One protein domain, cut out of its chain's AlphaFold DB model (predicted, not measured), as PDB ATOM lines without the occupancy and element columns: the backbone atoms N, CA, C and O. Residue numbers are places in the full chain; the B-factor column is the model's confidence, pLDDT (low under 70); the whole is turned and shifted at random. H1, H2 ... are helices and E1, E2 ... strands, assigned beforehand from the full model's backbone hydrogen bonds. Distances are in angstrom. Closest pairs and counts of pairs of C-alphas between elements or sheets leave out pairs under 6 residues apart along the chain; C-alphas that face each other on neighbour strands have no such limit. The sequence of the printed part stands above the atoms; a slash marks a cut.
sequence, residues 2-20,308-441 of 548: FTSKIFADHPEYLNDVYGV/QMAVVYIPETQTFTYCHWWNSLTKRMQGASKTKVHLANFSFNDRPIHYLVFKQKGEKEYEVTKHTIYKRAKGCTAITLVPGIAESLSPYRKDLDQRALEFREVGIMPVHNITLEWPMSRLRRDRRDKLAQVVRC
ATOM      1  N   PHE A   2     -23.965  42.472 -33.245       72.31
ATOM      2  CA  PHE A   2     -23.152  43.140 -34.277       72.31
ATOM      3  C   PHE A   2     -22.982  42.340 -35.581       72.31
ATOM      4  O   PHE A   2     -23.177  42.886 -36.661       72.31
ATOM      5  N   THR A   3     -22.723  41.032 -35.518       76.38
ATOM      6  CA  THR A   3     -22.447  40.228 -36.728       76.38
ATOM      7  C   THR A   3     -23.673  39.978 -37.606       76.38
ATOM      8  O   THR A   3     -23.545  39.892 -38.820       76.38
ATOM      9  N   SER A   4     -24.881  39.967 -37.033       78.94
ATOM     10  CA  SER A   4     -26.121  39.965 -37.821       78.94
ATOM     11  C   SER A   4     -26.311  41.253 -38.624       78.94
ATOM     12  O   SER A   4     -26.945  41.215 -39.668       78.94
ATOM     13  N   LYS A   5     -25.788  42.394 -38.149       83.38
ATOM     14  CA  LYS A   5     -25.800  43.632 -38.936       83.38
ATOM     15  C   LYS A   5     -24.809  43.522 -40.097       83.38
ATOM     16  O   LYS A   5     -25.212  43.738 -41.223       83.38
ATOM     17  N   ILE A   6     -23.589  43.047 -39.832       85.00
ATOM     18  CA  ILE A   6     -22.574  42.808 -40.874       85.00
ATOM     19  C   ILE A   6     -23.128  41.921 -42.000       85.00
ATOM     20  O   ILE A   6     -23.007  42.260 -43.166       85.00
ATOM     21  N   PHE A   7     -23.796  40.812 -41.673       86.06
ATOM     22  CA  PHE A   7     -24.436  39.978 -42.696       86.06
ATOM     23  C   PHE A   7     -25.570  40.688 -43.444       86.06
ATOM     24  O   PHE A   7     -25.731  40.471 -44.638       86.06
ATOM     25  N   ALA A   8     -26.364  41.516 -42.762       83.06
ATOM     26  CA  ALA A   8     -27.435  42.273 -43.407       83.06
ATOM     27  C   ALA A   8     -26.905  43.363 -44.353       83.06
ATOM     28  O   ALA A   8     -27.562  43.645 -45.350       83.06
ATOM     29  N   ASP A   9     -25.742  43.937 -44.040       84.06
ATOM     30  CA  ASP A   9     -25.069  44.965 -44.841       84.06
ATOM     31  C   ASP A   9     -24.278  44.352 -46.018       84.06
ATOM     32  O   ASP A   9     -23.920  45.069 -46.947       84.06
ATOM     33  N   HIS A  10     -24.053  43.031 -46.003       83.31
ATOM     34  CA  HIS A  10     -23.352  42.272 -47.048       83.31
ATOM     35  C   HIS A  10     -24.161  41.069 -47.581       83.31
ATOM     36  O   HIS A  10     -23.713  39.913 -47.493       83.31
ATOM     37  N   PRO A  11     -25.380  41.294 -48.106       82.19
ATOM     38  CA  PRO A  11     -26.255  40.226 -48.579       82.19
ATOM     39  C   PRO A  11     -25.712  39.472 -49.802       82.19
ATOM     40  O   PRO A  11     -26.107  38.330 -50.031       82.19
ATOM     41  N   GLU A  12     -24.782  40.062 -50.556       82.88
ATOM     42  CA  GLU A  12     -24.144  39.480 -51.743       82.88
ATOM     43  C   GLU A  12     -23.382  38.174 -51.460       82.88
ATOM     44  O   GLU A  12     -23.165  37.368 -52.366       82.88
ATOM     45  N   TYR A  13     -23.005  37.931 -50.200       83.69
ATOM     46  CA  TYR A  13     -22.321  36.705 -49.769       83.69
ATOM     47  C   TYR A  13     -23.260  35.665 -49.143       83.69
ATOM     48  O   TYR A  13     -22.807  34.610 -48.692       83.69
ATOM     49  N   LEU A  14     -24.560  35.955 -49.083       84.12
ATOM     50  CA  LEU A  14     -25.577  35.093 -48.489       84.12
ATOM     51  C   LEU A  14     -26.454  34.456 -49.569       84.12
ATOM     52  O   LEU A  14     -26.506  34.911 -50.708       84.12
ATOM     53  N   ASN A  15     -27.154  33.381 -49.205       85.94
ATOM     54  CA  ASN A  15     -28.163  32.760 -50.064       85.94
ATOM     55  C   ASN A  15     -29.540  33.137 -49.561       85.94
ATOM     56  O   ASN A  15     -29.913  32.699 -48.468       85.94
ATOM     57  N   ASP A  16     -30.271  33.936 -50.331       89.75
ATOM     58  CA  ASP A  16     -31.645  34.263 -49.981       89.75
ATOM     59  C   ASP A  16     -32.569  33.079 -50.280       89.75
ATOM     60  O   ASP A  16     -32.712  32.656 -51.429       89.75
ATOM     61  N   VAL A  17     -33.180  32.535 -49.228       91.06
ATOM     62  CA  VAL A  17     -34.165  31.446 -49.336       91.06
ATOM     63  C   VAL A  17     -35.600  31.968 -49.429       91.06
ATOM     64  O   VAL A  17     -36.535  31.180 -49.524       91.06
ATOM     65  N   TYR A  18     -35.803  33.288 -49.410       90.94
ATOM     66  CA  TYR A  18     -37.121  33.880 -49.614       90.94
ATOM     67  C   TYR A  18     -37.709  33.533 -50.998       90.94
ATOM     68  O   TYR A  18     -37.001  33.373 -51.995       90.94
ATOM     69  N   GLY A  19     -39.042  33.432 -51.061       89.25
ATOM     70  CA  GLY A  19     -39.794  33.224 -52.299       89.25
ATOM     71  C   GLY A  19     -39.896  31.767 -52.759       89.25
ATOM     72  O   GLY A  19     -40.423  31.508 -53.840       89.25
ATOM     73  N   VAL A  20     -39.420  30.796 -51.971       93.81
ATOM     74  CA  VAL A  20     -39.656  29.375 -52.263       93.81
ATOM     75  C   VAL A  20     -41.138  29.056 -52.057       93.81
ATOM     76  O   VAL A  20     -41.665  29.137 -50.948       93.81
ATOM     77  N   GLN A 308     -23.607  29.190 -51.725       83.06
ATOM     78  CA  GLN A 308     -22.412  29.705 -51.053       83.06
ATOM     79  C   GLN A 308     -22.594  29.736 -49.529       83.06
ATOM     80  O   GLN A 308     -23.582  29.234 -49.005       83.06
ATOM     81  N   MET A 309     -21.647  30.291 -48.786       84.19
ATOM     82  CA  MET A 309     -21.831  30.638 -47.376       84.19
ATOM     83  C   MET A 309     -20.920  31.803 -47.004       84.19
ATOM     84  O   MET A 309     -19.857  31.969 -47.607       84.19
ATOM     85  N   ALA A 310     -21.278  32.538 -45.956       84.31
ATOM     86  CA  ALA A 310     -20.465  33.638 -45.457       84.31
ATOM     87  C   ALA A 310     -19.935  33.356 -44.056       84.31
ATOM     88  O   ALA A 310     -20.617  32.791 -43.199       84.31
ATOM     89  N   VAL A 311     -18.704  33.796 -43.821       84.38
ATOM     90  CA  VAL A 311     -18.032  33.750 -42.532       84.38
ATOM     91  C   VAL A 311     -17.412  35.102 -42.250       84.38
ATOM     92  O   VAL A 311     -16.631  35.615 -43.040       84.38
ATOM     93  N   VAL A 312     -17.747  35.647 -41.092       84.81
ATOM     94  CA  VAL A 312     -17.240  36.903 -40.553       84.81
ATOM     95  C   VAL A 312     -16.258  36.577 -39.439       84.81
ATOM     96  O   VAL A 312     -16.593  35.840 -38.509       84.81
ATOM     97  N   TYR A 313     -15.059  37.145 -39.513       82.56
ATOM     98  CA  TYR A 313     -14.079  37.126 -38.438       82.56
ATOM     99  C   TYR A 313     -13.694  38.552 -38.045       82.56
ATOM    100  O   TYR A 313     -13.285  39.334 -38.896       82.56
ATOM    101  N   ILE A 314     -13.812  38.880 -36.760       78.81
ATOM    102  CA  ILE A 314     -13.415  40.164 -36.173       78.81
ATOM    103  C   ILE A 314     -12.234  39.878 -35.236       78.81
ATOM    104  O   ILE A 314     -12.462  39.356 -34.137       78.81
ATOM    105  N   PRO A 315     -10.981  40.147 -35.651       75.50
ATOM    106  CA  PRO A 315      -9.790  39.806 -34.876       75.50
ATOM    107  C   PRO A 315      -9.774  40.416 -33.473       75.50
ATOM    108  O   PRO A 315      -9.421  39.726 -32.519       75.50
ATOM    109  N   GLU A 316     -10.207  41.671 -33.337       74.62
ATOM    110  CA  GLU A 316     -10.145  42.456 -32.099       74.62
ATOM    111  C   GLU A 316     -10.960  41.814 -30.976       74.62
ATOM    112  O   GLU A 316     -10.529  41.751 -29.829       74.62
ATOM    113  N   THR A 317     -12.134  41.284 -31.321       72.38
ATOM    114  CA  THR A 317     -13.032  40.606 -30.374       72.38
ATOM    115  C   THR A 317     -12.893  39.086 -30.422       72.38
ATOM    116  O   THR A 317     -13.604  38.375 -29.714       72.38
ATOM    117  N   GLN A 318     -12.018  38.576 -31.296       70.81
ATOM    118  CA  GLN A 318     -11.937  37.169 -31.684       70.81
ATOM    119  C   GLN A 318     -13.291  36.581 -32.112       70.81
ATOM    120  O   GLN A 318     -13.505  35.376 -32.019       70.81
ATOM    121  N   THR A 319     -14.228  37.404 -32.588       74.56
ATOM    122  CA  THR A 319     -15.562  36.930 -32.965       74.56
ATOM    123  C   THR A 319     -15.500  36.241 -34.318       74.56
ATOM    124  O   THR A 319     -15.124  36.845 -35.315       74.56
ATOM    125  N   PHE A 320     -15.928  34.989 -34.369       77.00
ATOM    126  CA  PHE A 320     -16.145  34.206 -35.574       77.00
ATOM    127  C   PHE A 320     -17.635  33.920 -35.712       77.00
ATOM    128  O   PHE A 320     -18.275  33.383 -34.809       77.00
ATOM    129  N   THR A 321     -18.222  34.246 -36.850       80.69
ATOM    130  CA  THR A 321     -19.633  33.982 -37.117       80.69
ATOM    131  C   THR A 321     -19.785  33.425 -38.513       80.69
ATOM    132  O   THR A 321     -19.206  33.963 -39.446       80.69
ATOM    133  N   TYR A 322     -20.579  32.374 -38.676       81.62
ATOM    134  CA  TYR A 322     -20.943  31.868 -39.996       81.62
ATOM    135  C   TYR A 322     -22.444  31.991 -40.229       81.62
ATOM    136  O   TYR A 322     -23.236  31.954 -39.285       81.62
ATOM    137  N   CYS A 323     -22.809  32.112 -41.499       85.88
ATOM    138  CA  CYS A 323     -24.175  32.131 -41.982       85.88
ATOM    139  C   CYS A 323     -24.288  31.176 -43.174       85.88
ATOM    140  O   CYS A 323     -23.525  31.264 -44.138       85.88
ATOM    141  N   HIS A 324     -25.225  30.239 -43.072       85.12
ATOM    142  CA  HIS A 324     -25.545  29.247 -44.093       85.12
ATOM    143  C   HIS A 324     -26.484  29.827 -45.149       85.12
ATOM    144  O   HIS A 324     -26.229  29.733 -46.350       85.12
ATOM    145  N   TRP A 325     -27.552  30.468 -44.693       88.38
ATOM    146  CA  TRP A 325     -28.515  31.165 -45.530       88.38
ATOM    147  C   TRP A 325     -29.210  32.257 -44.728       88.38
ATOM    148  O   TRP A 325     -29.157  32.290 -43.495       88.38
ATOM    149  N   TRP A 326     -29.898  33.135 -45.439       90.12
ATOM    150  CA  TRP A 326     -30.751  34.152 -44.847       90.12
ATOM    151  C   TRP A 326     -32.086  34.204 -45.582       90.12
ATOM    152  O   TRP A 326     -32.200  33.735 -46.709       90.12
ATOM    153  N   ASN A 327     -33.101  34.749 -44.929       90.12
ATOM    154  CA  ASN A 327     -34.382  35.055 -45.542       90.12
ATOM    155  C   ASN A 327     -34.537  36.579 -45.548       90.12
ATOM    156  O   ASN A 327     -34.608  37.208 -44.486       90.12
ATOM    157  N   SER A 328     -34.549  37.186 -46.733       89.75
ATOM    158  CA  SER A 328     -34.577  38.644 -46.875       89.75
ATOM    159  C   SER A 328     -35.888  39.281 -46.406       89.75
ATOM    160  O   SER A 328     -35.870  40.452 -46.011       89.75
ATOM    161  N   LEU A 329     -36.999  38.535 -46.374       90.31
ATOM    162  CA  LEU A 329     -38.291  39.010 -45.873       90.31
ATOM    163  C   LEU A 329     -38.316  39.044 -44.339       90.31
ATOM    164  O   LEU A 329     -38.615  40.089 -43.760       90.31
ATOM    165  N   THR A 330     -37.975  37.929 -43.684       88.69
ATOM    166  CA  THR A 330     -38.029  37.792 -42.212       88.69
ATOM    167  C   THR A 330     -36.779  38.319 -41.506       88.69
ATOM    168  O   THR A 330     -36.744  38.479 -40.281       88.69
ATOM    169  N   LYS A 331     -35.714  38.577 -42.277       87.25
ATOM    170  CA  LYS A 331     -34.359  38.897 -41.802       87.25
ATOM    171  C   LYS A 331     -33.748  37.799 -40.922       87.25
ATOM    172  O   LYS A 331     -32.811  38.080 -40.169       87.25
ATOM    173  N   ARG A 332     -34.269  36.568 -40.986       87.19
ATOM    174  CA  ARG A 332     -33.695  35.398 -40.313       87.19
ATOM    175  C   ARG A 332     -32.387  35.011 -40.992       87.19
ATOM    176  O   ARG A 332     -32.306  34.979 -42.213       87.19
ATOM    177  N   MET A 333     -31.380  34.689 -40.193       87.69
ATOM    178  CA  MET A 333     -30.097  34.144 -40.620       87.69
ATOM    179  C   MET A 333     -29.885  32.811 -39.920       87.69
ATOM    180  O   MET A 333     -29.888  32.744 -38.688       87.69
ATOM    181  N   GLN A 334     -29.677  31.768 -40.710       86.88
ATOM    182  CA  GLN A 334     -29.307  30.462 -40.203       86.88
ATOM    183  C   GLN A 334     -27.796  30.426 -39.973       86.88
ATOM    184  O   GLN A 334     -27.015  30.496 -40.922       86.88
ATOM    185  N   GLY A 335     -27.367  30.302 -38.719       82.88
ATOM    186  CA  GLY A 335     -25.946  30.276 -38.381       82.88
ATOM    187  C   GLY A 335     -25.666  30.352 -36.885       82.88
ATOM    188  O   GLY A 335     -26.564  30.166 -36.065       82.88
ATOM    189  N   ALA A 336     -24.409  30.618 -36.522       77.75
ATOM    190  CA  ALA A 336     -23.989  30.785 -35.130       77.75
ATOM    191  C   ALA A 336     -22.739  31.671 -34.999       77.75
ATOM    192  O   ALA A 336     -21.940  31.787 -35.931       77.75
ATOM    193  N   SER A 337     -22.559  32.263 -33.813       75.69
ATOM    194  CA  SER A 337     -21.393  33.081 -33.443       75.69
ATOM    195  C   SER A 337     -20.608  32.458 -32.284       75.69
ATOM    196  O   SER A 337     -21.213  32.008 -31.309       75.69
ATOM    197  N   LYS A 338     -19.269  32.425 -32.373       67.44
ATOM    198  CA  LYS A 338     -18.332  31.911 -31.352       67.44
ATOM    199  C   LYS A 338     -16.962  32.589 -31.422       67.44
ATOM    200  O   LYS A 338     -16.653  33.266 -32.384       67.44
ATOM    201  N   THR A 339     -16.120  32.363 -30.415       53.12
ATOM    202  CA  THR A 339     -14.790  32.985 -30.303       53.12
ATOM    203  C   THR A 339     -13.626  32.169 -30.899       53.12
ATOM    204  O   THR A 339     -12.534  32.701 -31.064       53.12
ATOM    205  N   LYS A 340     -13.813  30.879 -31.241       53.44
ATOM    206  CA  LYS A 340     -12.774  29.995 -31.834       53.44
ATOM    207  C   LYS A 340     -13.409  28.887 -32.683       53.44
ATOM    208  O   LYS A 340     -14.230  28.147 -32.146       53.44
ATOM    209  N   VAL A 341     -13.078  28.761 -33.981       52.75
ATOM    210  CA  VAL A 341     -13.769  27.817 -34.898       52.75
ATOM    211  C   VAL A 341     -12.889  27.289 -36.048       52.75
ATOM    212  O   VAL A 341     -12.050  28.011 -36.583       52.75
ATOM    213  N   HIS A 342     -13.150  26.044 -36.484       57.50
ATOM    214  CA  HIS A 342     -12.640  25.439 -37.724       57.50
ATOM    215  C   HIS A 342     -13.617  25.642 -38.894       57.50
ATOM    216  O   HIS A 342     -14.680  25.022 -38.934       57.50
ATOM    217  N   LEU A 343     -13.231  26.465 -39.874       60.22
ATOM    218  CA  LEU A 343     -14.044  26.861 -41.037       60.22
ATOM    219  C   LEU A 343     -14.681  25.685 -41.796       60.22
ATOM    220  O   LEU A 343     -15.814  25.759 -42.263       60.22
ATOM    221  N   ALA A 344     -13.936  24.591 -41.913       62.09
ATOM    222  CA  ALA A 344     -14.260  23.508 -42.816       62.09
ATOM    223  C   ALA A 344     -15.475  22.680 -42.378       62.09
ATOM    224  O   ALA A 344     -16.254  22.244 -43.216       62.09
ATOM    225  N   ASN A 345     -15.696  22.503 -41.074       63.72
ATOM    226  CA  ASN A 345     -16.784  21.666 -40.559       63.72
ATOM    227  C   ASN A 345     -18.145  22.372 -40.551       63.72
ATOM    228  O   ASN A 345     -19.161  21.713 -40.376       63.72
ATOM    229  N   PHE A 346     -18.179  23.685 -40.782       68.62
ATOM    230  CA  PHE A 346     -19.422  24.455 -40.893       68.62
ATOM    231  C   PHE A 346     -19.794  24.758 -42.336       68.62
ATOM    232  O   PHE A 346     -20.822  25.386 -42.566       68.62
ATOM    233  N   SER A 347     -18.994  24.307 -43.306       67.12
ATOM    234  CA  SER A 347     -19.289  24.527 -44.713       67.12
ATOM    235  C   SER A 347     -20.107  23.440 -45.365       67.12
ATOM    236  O   SER A 347     -20.049  22.281 -44.973       67.12
ATOM    237  N   PHE A 348     -20.860  23.820 -46.389       71.00
ATOM    238  CA  PHE A 348     -21.569  22.887 -47.250       71.00
ATOM    239  C   PHE A 348     -20.637  22.411 -48.351       71.00
ATOM    240  O   PHE A 348     -20.445  23.117 -49.330       71.00
ATOM    241  N   ASN A 349     -20.021  21.245 -48.154       68.25
ATOM    242  CA  ASN A 349     -19.193  20.546 -49.138       68.25
ATOM    243  C   ASN A 349     -18.449  21.432 -50.157       68.25
ATOM    244  O   ASN A 349     -17.492  22.119 -49.799       68.25
ATOM    245  N   ASP A 350     -18.855  21.401 -51.419       68.00
ATOM    246  CA  ASP A 350     -18.201  22.073 -52.545       68.00
ATOM    247  C   ASP A 350     -18.592  23.553 -52.714       68.00
ATOM    248  O   ASP A 350     -18.063  24.239 -53.600       68.00
ATOM    249  N   ARG A 351     -19.474  24.075 -51.853       76.25
ATOM    250  CA  ARG A 351     -19.921  25.466 -51.904       76.25
ATOM    251  C   ARG A 351     -18.795  26.423 -51.479       76.25
ATOM    252  O   ARG A 351     -18.082  26.149 -50.508       76.25
ATOM    253  N   PRO A 352     -18.598  27.546 -52.196       80.31
ATOM    254  CA  PRO A 352     -17.668  28.590 -51.792       80.31
ATOM    255  C   PRO A 352     -18.012  29.158 -50.413       80.31
ATOM    256  O   PRO A 352     -19.167  29.407 -50.075       80.31
ATOM    257  N   ILE A 353     -16.961  29.386 -49.635       81.31
ATOM    258  CA  ILE A 353     -16.980  29.940 -48.289       81.31
ATOM    259  C   ILE A 353     -16.342  31.322 -48.362       81.31
ATOM    260  O   ILE A 353     -15.123  31.436 -48.511       81.31
ATOM    261  N   HIS A 354     -17.152  32.366 -48.255       82.69
ATOM    262  CA  HIS A 354     -16.700  33.749 -48.231       82.69
ATOM    263  C   HIS A 354     -16.194  34.067 -46.830       82.69
ATOM    264  O   HIS A 354     -16.975  34.345 -45.927       82.69
ATOM    265  N   TYR A 355     -14.881  33.981 -46.634       83.25
ATOM    266  CA  TYR A 355     -14.230  34.347 -45.385       83.25
ATOM    267  C   TYR A 355     -13.850  35.823 -45.418       83.25
ATOM    268  O   TYR A 355     -12.967  36.240 -46.175       83.25
ATOM    269  N   LEU A 356     -14.534  36.600 -44.594       82.62
ATOM    270  CA  LEU A 356     -14.442  38.044 -44.504       82.62
ATOM    271  C   LEU A 356     -13.833  38.406 -43.152       82.62
ATOM    272  O   LEU A 356     -14.375  38.055 -42.103       82.62
ATOM    273  N   VAL A 357     -12.698  39.097 -43.172       82.38
ATOM    274  CA  VAL A 357     -12.109  39.690 -41.972       82.38
ATOM    275  C   VAL A 357     -12.569  41.129 -41.893       82.38
ATOM    276  O   VAL A 357     -12.400  41.881 -42.853       82.38
ATOM    277  N   PHE A 358     -13.128  41.492 -40.749       83.50
ATOM    278  CA  PHE A 358     -13.598  42.834 -40.474       83.50
ATOM    279  C   PHE A 358     -12.733  43.504 -39.421       83.50
ATOM    280  O   PHE A 358     -12.311  42.852 -38.470       83.50
ATOM    281  N   LYS A 359     -12.512  44.806 -39.591       83.94
ATOM    282  CA  LYS A 359     -11.928  45.683 -38.577       83.94
ATOM    283  C   LYS A 359     -12.970  46.700 -38.140       83.94
ATOM    284  O   LYS A 359     -13.741  47.197 -38.963       83.94
ATOM    285  N   GLN A 360     -13.007  46.992 -36.847       81.38
ATOM    286  CA  GLN A 360     -13.892  48.013 -36.299       81.38
ATOM    287  C   GLN A 360     -13.314  49.411 -36.572       81.38
ATOM    288  O   GLN A 360     -12.169  49.687 -36.212       81.38
ATOM    289  N   LYS A 361     -14.099  50.285 -37.215       78.00
ATOM    290  CA  LYS A 361     -13.730  51.685 -37.515       78.00
ATOM    291  C   LYS A 361     -14.388  52.711 -36.583       78.00
ATOM    292  O   LYS A 361     -13.894  53.824 -36.463       78.00
ATOM    293  N   GLY A 362     -15.457  52.320 -35.891       71.38
ATOM    294  CA  GLY A 362     -16.175  53.127 -34.902       71.38
ATOM    295  C   GLY A 362     -17.100  52.251 -34.058       71.38
ATOM    296  O   GLY A 362     -17.073  51.026 -34.178       71.38
ATOM    297  N   GLU A 363     -17.963  52.825 -33.218       68.00
ATOM    298  CA  GLU A 363     -18.819  52.027 -32.315       68.00
ATOM    299  C   GLU A 363     -19.727  51.011 -33.040       68.00
ATOM    300  O   GLU A 363     -20.074  49.972 -32.473       68.00
ATOM    301  N   LYS A 364     -20.125  51.285 -34.292       67.88
ATOM    302  CA  LYS A 364     -21.069  50.450 -35.065       67.88
ATOM    303  C   LYS A 364     -20.706  50.272 -36.540       67.88
ATOM    304  O   LYS A 364     -21.544  49.788 -37.306       67.88
ATOM    305  N   GLU A 365     -19.493  50.649 -36.922       78.06
ATOM    306  CA  GLU A 365     -19.009  50.581 -38.299       78.06
ATOM    307  C   GLU A 365     -17.864  49.584 -38.410       78.06
ATOM    308  O   GLU A 365     -16.906  49.610 -37.631       78.06
ATOM    309  N   TYR A 366     -17.991  48.699 -39.394       80.25
ATOM    310  CA  TYR A 366     -17.031  47.652 -39.689       80.25
ATOM    311  C   TYR A 366     -16.665  47.736 -41.162       80.25
ATOM    312  O   TYR A 366     -17.532  47.934 -42.008       80.25
ATOM    313  N   GLU A 367     -15.390  47.547 -41.466       85.25
ATOM    314  CA  GLU A 367     -14.908  47.457 -42.840       85.25
ATOM    315  C   GLU A 367     -14.349  46.071 -43.126       85.25
ATOM    316  O   GLU A 367     -13.712  45.463 -42.262       85.25
ATOM    317  N   VAL A 368     -14.551  45.583 -44.349       85.12
ATOM    318  CA  VAL A 368     -13.890  44.365 -44.822       85.12
ATOM    319  C   VAL A 368     -12.420  44.693 -45.086       85.12
ATOM    320  O   VAL A 368     -12.097  45.402 -46.031       85.12
ATOM    321  N   THR A 369     -11.512  44.144 -44.282       83.44
ATOM    322  CA  THR A 369     -10.058  44.290 -44.481       83.44
ATOM    323  C   THR A 369      -9.464  43.157 -45.304       83.44
ATOM    324  O   THR A 369      -8.394  43.296 -45.897       83.44
ATOM    325  N   LYS A 370     -10.142  42.006 -45.350       78.31
ATOM    326  CA  LYS A 370      -9.714  40.856 -46.144       78.31
ATOM    327  C   LYS A 370     -10.910  40.030 -46.573       78.31
ATOM    328  O   LYS A 370     -11.705  39.609 -45.740       78.31
ATOM    329  N   HIS A 371     -10.956  39.691 -47.853       84.38
ATOM    330  CA  HIS A 371     -11.876  38.699 -48.396       84.38
ATOM    331  C   HIS A 371     -11.078  37.534 -48.971       84.38
ATOM    332  O   HIS A 371     -10.098  37.702 -49.697       84.38
ATOM    333  N   THR A 372     -11.430  36.317 -48.582       77.12
ATOM    334  CA  THR A 372     -10.824  35.099 -49.113       77.12
ATOM    335  C   THR A 372     -11.904  34.058 -49.324       77.12
ATOM    336  O   THR A 372     -12.710  33.811 -48.434       77.12
ATOM    337  N   ILE A 373     -11.904  33.423 -50.490       76.81
ATOM    338  CA  ILE A 373     -12.847  32.350 -50.790       76.81
ATOM    339  C   ILE A 373     -12.162  31.010 -50.532       76.81
ATOM    340  O   ILE A 373     -11.066  30.752 -51.038       76.81
ATOM    341  N   TYR A 374     -12.816  30.148 -49.764       77.00
ATOM    342  CA  TYR A 374     -12.401  28.764 -49.549       77.00
ATOM    343  C   TYR A 374     -13.436  27.795 -50.122       77.00
ATOM    344  O   TYR A 374     -14.590  28.156 -50.304       77.00
ATOM    345  N   LYS A 375     -13.037  26.555 -50.394       71.75
ATOM    346  CA  LYS A 375     -13.933  25.420 -50.685       71.75
ATOM    347  C   LYS A 375     -13.410  24.186 -49.975       71.75
ATOM    348  O   LYS A 375     -12.213  24.140 -49.683       71.75
ATOM    349  N   ARG A 376     -14.242  23.175 -49.702       72.19
ATOM    350  CA  ARG A 376     -13.688  21.896 -49.234       72.19
ATOM    351  C   ARG A 376     -12.840  21.256 -50.334       72.19
ATOM    352  O   ARG A 376     -13.101  21.430 -51.524       72.19
ATOM    353  N   ALA A 377     -11.793  20.548 -49.927       66.19
ATOM    354  CA  ALA A 377     -10.952  19.788 -50.836       66.19
ATOM    355  C   ALA A 377     -11.792  18.747 -51.600       66.19
ATOM    356  O   ALA A 377     -12.754  18.193 -51.064       66.19
ATOM    357  N   LYS A 378     -11.428  18.476 -52.858       63.84
ATOM    358  CA  LYS A 378     -12.122  17.489 -53.698       63.84
ATOM    359  C   LYS A 378     -12.126  16.115 -53.011       63.84
ATOM    360  O   LYS A 378     -11.100  15.696 -52.485       63.84
ATOM    361  N   GLY A 379     -13.273  15.431 -53.025       57.66
ATOM    362  CA  GLY A 379     -13.452  14.126 -52.372       57.66
ATOM    363  C   GLY A 379     -13.692  14.193 -50.860       57.66
ATOM    364  O   GLY A 379     -13.745  13.159 -50.204       57.66
ATOM    365  N   CYS A 380     -13.840  15.391 -50.286       58.50
ATOM    366  CA  CYS A 380     -14.190  15.544 -48.880       58.50
ATOM    367  C   CYS A 380     -15.655  15.144 -48.639       58.50
ATOM    368  O   CYS A 380     -16.567  15.821 -49.101       58.50
ATOM    369  N   THR A 381     -15.860  14.068 -47.879       55.59
ATOM    370  CA  THR A 381     -17.170  13.568 -47.418       55.59
ATOM    371  C   THR A 381     -17.530  14.067 -46.020       55.59
ATOM    372  O   THR A 381     -18.465  13.572 -45.397       55.59
ATOM    373  N   ALA A 382     -16.755  15.017 -45.491       56.81
ATOM    374  CA  ALA A 382     -16.956  15.505 -44.143       56.81
ATOM    375  C   ALA A 382     -18.368  16.067 -43.972       56.81
ATOM    376  O   ALA A 382     -19.016  16.553 -44.894       56.81
ATOM    377  N   ILE A 383     -18.831  16.060 -42.742       62.12
ATOM    378  CA  ILE A 383     -20.187  16.475 -42.417       62.12
ATOM    379  C   ILE A 383     -20.245  17.982 -42.227       62.12
ATOM    380  O   ILE A 383     -19.287  18.599 -41.746       62.12
ATOM    381  N   THR A 384     -21.355  18.603 -42.614       70.25
ATOM    382  CA  THR A 384     -21.657  19.960 -42.163       70.25
ATOM    383  C   THR A 384     -22.287  19.883 -40.778       70.25
ATOM    384  O   THR A 384     -23.382  19.352 -40.601       70.25
ATOM    385  N   LEU A 385     -21.575  20.396 -39.778       65.56
ATOM    386  CA  LEU A 385     -22.052  20.434 -38.406       65.56
ATOM    387  C   LEU A 385     -23.141  21.494 -38.254       65.56
ATOM    388  O   LEU A 385     -22.965  22.658 -38.624       65.56
ATOM    389  N   VAL A 386     -24.242  21.087 -37.632       68.06
ATOM    390  CA  VAL A 386     -25.312  21.980 -37.194       68.06
ATOM    391  C   VAL A 386     -25.032  22.409 -35.750       68.06
ATOM    392  O   VAL A 386     -24.760  21.549 -34.909       68.06
ATOM    393  N   PRO A 387     -25.080  23.711 -35.417       65.81
ATOM    394  CA  PRO A 387     -24.886  24.159 -34.042       65.81
ATOM    395  C   PRO A 387     -26.053  23.691 -33.159       65.81
ATOM    396  O   PRO A 387     -27.210  23.694 -33.587       65.81
ATOM    397  N   GLY A 388     -25.730  23.268 -31.935       62.00
ATOM    398  CA  GLY A 388     -26.703  22.699 -31.001       62.00
ATOM    399  C   GLY A 388     -27.454  23.721 -30.147       62.00
ATOM    400  O   GLY A 388     -27.404  24.921 -30.397       62.00
ATOM    401  N   ILE A 389     -28.109  23.228 -29.090       59.66
ATOM    402  CA  ILE A 389     -29.106  23.938 -28.257       59.66
ATOM    403  C   ILE A 389     -28.577  25.213 -27.572       59.66
ATOM    404  O   ILE A 389     -29.335  26.147 -27.337       59.66
ATOM    405  N   ALA A 390     -27.274  25.299 -27.288       57.28
ATOM    406  CA  ALA A 390     -26.627  26.501 -26.733       57.28
ATOM    407  C   ALA A 390     -25.896  27.337 -27.808       57.28
ATOM    408  O   ALA A 390     -24.864  27.970 -27.544       57.28
ATOM    409  N   GLU A 391     -26.341  27.202 -29.061       54.16
ATOM    410  CA  GLU A 391     -25.612  27.595 -30.272       54.16
ATOM    411  C   GLU A 391     -24.179  27.031 -30.285       54.16
ATOM    412  O   GLU A 391     -23.270  27.575 -30.907       54.16
ATOM    413  N   SER A 392     -23.929  25.969 -29.513       52.25
ATOM    414  CA  SER A 392     -22.608  25.402 -29.298       52.25
ATOM    415  C   SER A 392     -22.184  24.582 -30.505       52.25
ATOM    416  O   SER A 392     -22.959  23.812 -31.066       52.25
ATOM    417  N   LEU A 393     -20.898  24.675 -30.838       50.88
ATOM    418  CA  LEU A 393     -20.249  23.789 -31.811       50.88
ATOM    419  C   LEU A 393     -19.980  22.386 -31.245       50.88
ATOM    420  O   LEU A 393     -19.433  21.535 -31.937       50.88
ATOM    421  N   SER A 394     -20.379  22.160 -29.988       53.19
ATOM    422  CA  SER A 394     -20.658  20.851 -29.398       53.19
ATOM    423  C   SER A 394     -22.167  20.632 -29.433       53.19
ATOM    424  O   SER A 394     -22.842  21.082 -28.506       53.19
ATOM    425  N   PRO A 395     -22.714  19.990 -30.476       52.94
ATOM    426  CA  PRO A 395     -24.141  19.694 -30.538       52.94
ATOM    427  C   PRO A 395     -24.520  18.590 -29.541       52.94
ATOM    428  O   PRO A 395     -25.652  18.525 -29.084       52.94
ATOM    429  N   TYR A 396     -23.546  17.774 -29.133       53.28
ATOM    430  CA  TYR A 396     -23.745  16.647 -28.234       53.28
ATOM    431  C   TYR A 396     -24.238  17.034 -26.831       53.28
ATOM    432  O   TYR A 396     -23.627  17.855 -26.130       53.28
ATOM    433  N   ARG A 397     -25.266  16.310 -26.388       56.28
ATOM    434  CA  ARG A 397     -25.826  16.302 -25.039       56.28
ATOM    435  C   ARG A 397     -26.070  14.849 -24.639       56.28
ATOM    436  O   ARG A 397     -26.855  14.178 -25.287       56.28
ATOM    437  N   LYS A 398     -25.388  14.383 -23.585       55.56
ATOM    438  CA  LYS A 398     -25.442  12.984 -23.112       55.56
ATOM    439  C   LYS A 398     -26.870  12.541 -22.765       55.56
ATOM    440  O   LYS A 398     -27.213  11.376 -22.901       55.56
ATOM    441  N   ASP A 399     -27.693  13.484 -22.325       57.41
ATOM    442  CA  ASP A 399     -29.123  13.341 -22.048       57.41
ATOM    443  C   ASP A 399     -29.983  13.102 -23.305       57.41
ATOM    444  O   ASP A 399     -31.120  12.657 -23.180       57.41
ATOM    445  N   LEU A 400     -29.450  13.354 -24.506       59.06
ATOM    446  CA  LEU A 400     -30.139  13.166 -25.788       59.06
ATOM    447  C   LEU A 400     -29.672  11.914 -26.552       59.06
ATOM    448  O   LEU A 400     -30.261  11.599 -27.582       59.06
ATOM    449  N   ASP A 401     -28.679  11.170 -26.047       57.56
ATOM    450  CA  ASP A 401     -28.090   9.998 -26.728       57.56
ATOM    451  C   ASP A 401     -29.108   8.896 -27.037       57.56
ATOM    452  O   ASP A 401     -28.924   8.140 -27.985       57.56
ATOM    453  N   GLN A 402     -30.190   8.811 -26.261       55.44
ATOM    454  CA  GLN A 402     -31.249   7.816 -26.442       55.44
ATOM    455  C   GLN A 402     -32.473   8.344 -27.211       55.44
ATOM    456  O   GLN A 402     -33.424   7.595 -27.404       55.44
ATOM    457  N   ARG A 403     -32.492   9.626 -27.606       64.50
ATOM    458  CA  ARG A 403     -33.678  10.286 -28.192       64.50
ATOM    459  C   ARG A 403     -33.399  11.085 -29.465       64.50
ATOM    460  O   ARG A 403     -34.329  11.623 -30.054       64.50
ATOM    461  N   ALA A 404     -32.143  11.236 -29.879       74.25
ATOM    462  CA  ALA A 404     -31.825  11.989 -31.085       74.25
ATOM    463  C   ALA A 404     -32.155  11.172 -32.346       74.25
ATOM    464  O   ALA A 404     -31.671  10.055 -32.498       74.25
ATOM    465  N   LEU A 405     -32.945  11.760 -33.244       79.88
ATOM    466  CA  LEU A 405     -33.156  11.277 -34.606       79.88
ATOM    467  C   LEU A 405     -31.987  11.701 -35.499       79.88
ATOM    468  O   LEU A 405     -31.277  12.672 -35.234       79.88
ATOM    469  N   GLU A 406     -31.820  11.031 -36.622       83.12
ATOM    470  CA  GLU A 406     -30.959  11.463 -37.707       83.12
ATOM    471  C   GLU A 406     -31.700  12.447 -38.622       83.12
ATOM    472  O   GLU A 406     -32.915  12.384 -38.817       83.12
ATOM    473  N   PHE A 407     -30.959  13.346 -39.274       86.38
ATOM    474  CA  PHE A 407     -31.549  14.317 -40.203       86.38
ATOM    475  C   PHE A 407     -32.350  13.643 -41.333       86.38
ATOM    476  O   PHE A 407     -33.443  14.094 -41.675       86.38
ATOM    477  N   ARG A 408     -31.865  12.508 -41.853       88.62
ATOM    478  CA  ARG A 408     -32.568  11.725 -42.883       88.62
ATOM    479  C   ARG A 408     -33.908  11.158 -42.405       88.62
ATOM    480  O   ARG A 408     -34.856  11.090 -43.195       88.62
ATOM    481  N   GLU A 409     -34.015  10.803 -41.124       88.88
ATOM    482  CA  GLU A 409     -35.255  10.286 -40.533       88.88
ATOM    483  C   GLU A 409     -36.343  11.359 -40.535       88.88
ATOM    484  O   GLU A 409     -37.490  11.065 -40.845       88.88
ATOM    485  N   VAL A 410     -35.979  12.627 -40.337       89.50
ATOM    486  CA  VAL A 410     -36.918  13.762 -40.399       89.50
ATOM    487  C   VAL A 410     -37.045  14.390 -41.791       89.50
ATOM    488  O   VAL A 410     -37.640  15.452 -41.944       89.50
ATOM    489  N   GLY A 411     -36.518  13.733 -42.828       90.06
ATOM    490  CA  GLY A 411     -36.649  14.173 -44.222       90.06
ATOM    491  C   GLY A 411     -35.616  15.210 -44.664       90.06
ATOM    492  O   GLY A 411     -35.696  15.704 -45.776       90.06
ATOM    493  N   ILE A 412     -34.602  15.518 -43.859       90.44
ATOM    494  CA  ILE A 412     -33.461  16.327 -44.300       90.44
ATOM    495  C   ILE A 412     -32.477  15.399 -45.020       90.44
ATOM    496  O   ILE A 412     -31.569  14.815 -44.427       90.44
ATOM    497  N   MET A 413     -32.726  15.209 -46.316       88.75
ATOM    498  CA  MET A 413     -31.945  14.333 -47.193       88.75
ATOM    499  C   MET A 413     -30.697  15.040 -47.745       88.75
ATOM    500  O   MET A 413     -30.661  16.272 -47.812       88.75
ATOM    501  N   PRO A 414     -29.665  14.298 -48.180       86.06
ATOM    502  CA  PRO A 414     -28.562  14.899 -48.910       86.06
ATOM    503  C   PRO A 414     -29.032  15.545 -50.221       86.06
ATOM    504  O   PRO A 414     -29.661  14.882 -51.040       86.06
ATOM    505  N   VAL A 415     -28.713  16.825 -50.438       83.50
ATOM    506  CA  VAL A 415     -29.140  17.592 -51.628       83.50
ATOM    507  C   VAL A 415     -27.936  18.315 -52.209       83.50
ATOM    508  O   VAL A 415     -27.314  19.107 -51.513       83.50
ATOM    509  N   HIS A 416     -27.579  18.055 -53.469       77.19
ATOM    510  CA  HIS A 416     -26.411  18.670 -54.125       77.19
ATOM    511  C   HIS A 416     -25.135  18.631 -53.262       77.19
ATOM    512  O   HIS A 416     -24.498  19.654 -53.021       77.19
ATOM    513  N   ASN A 417     -24.795  17.448 -52.745       70.12
ATOM    514  CA  ASN A 417     -23.700  17.233 -51.796       70.12
ATOM    515  C   ASN A 417     -23.859  17.959 -50.449       70.12
ATOM    516  O   ASN A 417     -22.941  17.932 -49.650       70.12
ATOM    517  N   ILE A 418     -24.980  18.579 -50.102       75.00
ATOM    518  CA  ILE A 418     -25.209  19.081 -48.741       75.00
ATOM    519  C   ILE A 418     -25.599  17.897 -47.864       75.00
ATOM    520  O   ILE A 418     -26.653  17.318 -48.079       75.00
ATOM    521  N   THR A 419     -24.766  17.530 -46.887       75.75
ATOM    522  CA  THR A 419     -25.077  16.474 -45.905       75.75
ATOM    523  C   THR A 419     -24.989  17.039 -44.493       75.75
ATOM    524  O   THR A 419     -23.948  17.566 -44.088       75.75
ATOM    525  N   LEU A 420     -26.094  16.932 -43.755       77.75
ATOM    526  CA  LEU A 420     -26.201  17.331 -42.356       77.75
ATOM    527  C   LEU A 420     -26.170  16.087 -41.467       77.75
ATOM    528  O   LEU A 420     -26.900  15.133 -41.720       77.75
ATOM    529  N   GLU A 421     -25.383  16.117 -40.392       70.19
ATOM    530  CA  GLU A 421     -25.469  15.106 -39.332       70.19
ATOM    531  C   GLU A 421     -25.433  15.741 -37.945       70.19
ATOM    532  O   GLU A 421     -24.911  16.843 -37.734       70.19
ATOM    533  N   TRP A 422     -25.977  14.995 -36.986       65.38
ATOM    534  CA  TRP A 422     -25.900  15.293 -35.568       65.38
ATOM    535  C   TRP A 422     -24.818  14.419 -34.912       65.38
ATOM    536  O   TRP A 422     -24.851  13.197 -35.047       65.38
ATOM    537  N   PRO A 423     -23.818  14.986 -34.214       57.47
ATOM    538  CA  PRO A 423     -22.802  14.179 -33.553       57.47
ATOM    539  C   PRO A 423     -23.368  13.455 -32.322       57.47
ATOM    540  O   PRO A 423     -23.678  14.076 -31.307       57.47
ATOM    541  N   MET A 424     -23.393  12.121 -32.402       51.91
ATOM    542  CA  MET A 424     -23.846  11.186 -31.355       51.91
ATOM    543  C   MET A 424     -22.888  11.050 -30.159       51.91
ATOM    544  O   MET A 424     -23.140  10.286 -29.239       51.91
ATOM    545  N   SER A 425     -21.746  11.742 -30.162       48.94
ATOM    546  CA  SER A 425     -20.803  11.744 -29.038       48.94
ATOM    547  C   SER A 425     -20.034  13.060 -28.953       48.94
ATOM    548  O   SER A 425     -19.658  13.654 -29.964       48.94
ATOM    549  N   ARG A 426     -19.744  13.505 -27.722       42.09
ATOM    550  CA  ARG A 426     -18.810  14.621 -27.440       42.09
ATOM    551  C   ARG A 426     -17.403  14.331 -27.958       42.09
ATOM    552  O   ARG A 426     -16.627  15.236 -28.226       42.09
ATOM    553  N   LEU A 427     -17.091  13.044 -28.024       38.50
ATOM    554  CA  LEU A 427     -15.861  12.465 -28.512       38.50
ATOM    555  C   LEU A 427     -16.289  11.540 -29.642       38.50
ATOM    556  O   LEU A 427     -16.561  10.377 -29.357       38.50
ATOM    557  N   ARG A 428     -16.376  12.018 -30.893       40.00
ATOM    558  CA  ARG A 428     -16.406  11.084 -32.029       40.00
ATOM    559  C   ARG A 428     -15.176  10.186 -31.884       40.00
ATOM    560  O   ARG A 428     -14.049  10.625 -32.102       40.00
ATOM    561  N   ARG A 429     -15.386   8.965 -31.382       34.84
ATOM    562  CA  ARG A 429     -14.329   7.975 -31.138       34.84
ATOM    563  C   ARG A 429     -13.892   7.292 -32.431       34.84
ATOM    564  O   ARG A 429     -12.822   6.691 -32.435       34.84
ATOM    565  N   ASP A 430     -14.617   7.498 -33.530       37.97
ATOM    566  CA  ASP A 430     -14.148   7.187 -34.878       37.97
ATOM    567  C   ASP A 430     -13.127   8.225 -35.348       37.97
ATOM    568  O   ASP A 430     -13.377   9.134 -36.135       37.97
ATOM    569  N   ARG A 431     -11.913   8.064 -34.816       40.81
ATOM    570  CA  ARG A 431     -10.707   8.870 -35.060       40.81
ATOM    571  C   ARG A 431     -10.171   8.790 -36.502       40.81
ATOM    572  O   ARG A 431      -9.071   9.275 -36.757       40.81
ATOM    573  N   ARG A 432     -10.898   8.164 -37.437       37.66
ATOM    574  CA  ARG A 432     -10.499   8.026 -38.852       37.66
ATOM    575  C   ARG A 432     -11.137   9.072 -39.773       37.66
ATOM    576  O   ARG A 432     -10.582   9.326 -40.841       37.66
ATOM    577  N   ASP A 433     -12.203   9.744 -39.338       39.41
ATOM    578  CA  ASP A 433     -12.808  10.843 -40.095       39.41
ATOM    579  C   ASP A 433     -11.984  12.123 -39.922       39.41
ATOM    580  O   ASP A 433     -12.078  12.842 -38.923       39.41
ATOM    581  N   LYS A 434     -11.122  12.408 -40.902       43.12
ATOM    582  CA  LYS A 434     -10.348  13.655 -40.956       43.12
ATOM    583  C   LYS A 434     -11.311  14.846 -41.021       43.12
ATOM    584  O   LYS A 434     -12.273  14.817 -41.789       43.12
ATOM    585  N   LEU A 435     -11.030  15.920 -40.269       48.72
ATOM    586  CA  LEU A 435     -11.736  17.192 -40.464       48.72
ATOM    587  C   LEU A 435     -11.654  17.599 -41.926       48.72
ATOM    588  O   LEU A 435     -10.635  17.367 -42.589       48.72
ATOM    589  N   ALA A 436     -12.719  18.239 -42.403       54.41
ATOM    590  CA  ALA A 436     -12.746  18.766 -43.749       54.41
ATOM    591  C   ALA A 436     -11.486  19.610 -43.993       54.41
ATOM    592  O   ALA A 436     -11.163  20.518 -43.227       54.41
ATOM    593  N   GLN A 437     -10.748  19.307 -45.056       59.16
ATOM    594  CA  GLN A 437      -9.719  20.223 -45.522       59.16
ATOM    595  C   GLN A 437     -10.396  21.284 -46.374       59.16
ATOM    596  O   GLN A 437     -11.240  20.959 -47.209       59.16
ATOM    597  N   VAL A 438     -10.030  22.544 -46.167       60.28
ATOM    598  CA  VAL A 438     -10.425  23.631 -47.060       60.28
ATOM    599  C   VAL A 438      -9.235  24.074 -47.887       60.28
ATOM    600  O   VAL A 438      -8.121  24.211 -47.388       60.28
ATOM    601  N   VAL A 439      -9.493  24.316 -49.162       64.75
ATOM    602  CA  VAL A 439      -8.545  24.868 -50.118       64.75
ATOM    603  C   VAL A 439      -8.958  26.292 -50.450       64.75
ATOM    604  O   VAL A 439     -10.134  26.590 -50.673       64.75
ATOM    605  N   ARG A 440      -7.983  27.200 -50.462       65.62
ATOM    606  CA  ARG A 440      -8.198  28.576 -50.909       65.62
ATOM    607  C   ARG A 440      -8.462  28.569 -52.413       65.62
ATOM    608  O   ARG A 440      -7.664  28.033 -53.181       65.62
ATOM    609  N   CYS A 441      -9.561  29.181 -52.835       65.88
ATOM    610  CA  CYS A 441      -9.828  29.426 -54.244       65.88
ATOM    611  C   CYS A 441      -8.917  30.563 -54.728       65.88
ATOM    612  O   CYS A 441      -8.817  31.599 -54.068       65.88
TER     613      CYS A 441
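This is residues 2 to 20 and 308 to 441 of the 548 residues of an uncharacterized protein of Rhizopus azygosporus (UniProt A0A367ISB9). With little regular structure, a twisted mixed sheet, E3 E2 E1 E4 E5 E6, curls round H1, and H2 is on it; residues 377 to 437, a long link, have no named element. The printed part has 153 residues, 54 in named elements, H1 E1 E2 E3 H2 E4 E5 E6, mixed in class. It is compact, radius of gyration of the C-alphas 16.1 A, spanning 48 by 34 by 32 A.

H1, residues 2 to 9, has every O i to N i+4 pair within hydrogen-bond range. Its closest C-alphas with E2, residues 319 to 326, are Thr 3 and Thr 321, 6.9 A. E1, residues 309 to 314, is parallel to E4, residues 353 to 360, with N 311 and O 354 at 2.8 A.

H1 begins at C-alpha (-23.152, 43.140, -34.277). E3 is residues 333 to 338, H2 343 to 346, E5 366 to 376; E6, residues 438 to 440, ends at (-8.198, 28.576, -50.909).

Residues 21 to 307 are cut out, C-alphas 20 and 308 being 17.3 A apart. Sixty residues have pLDDT under 70.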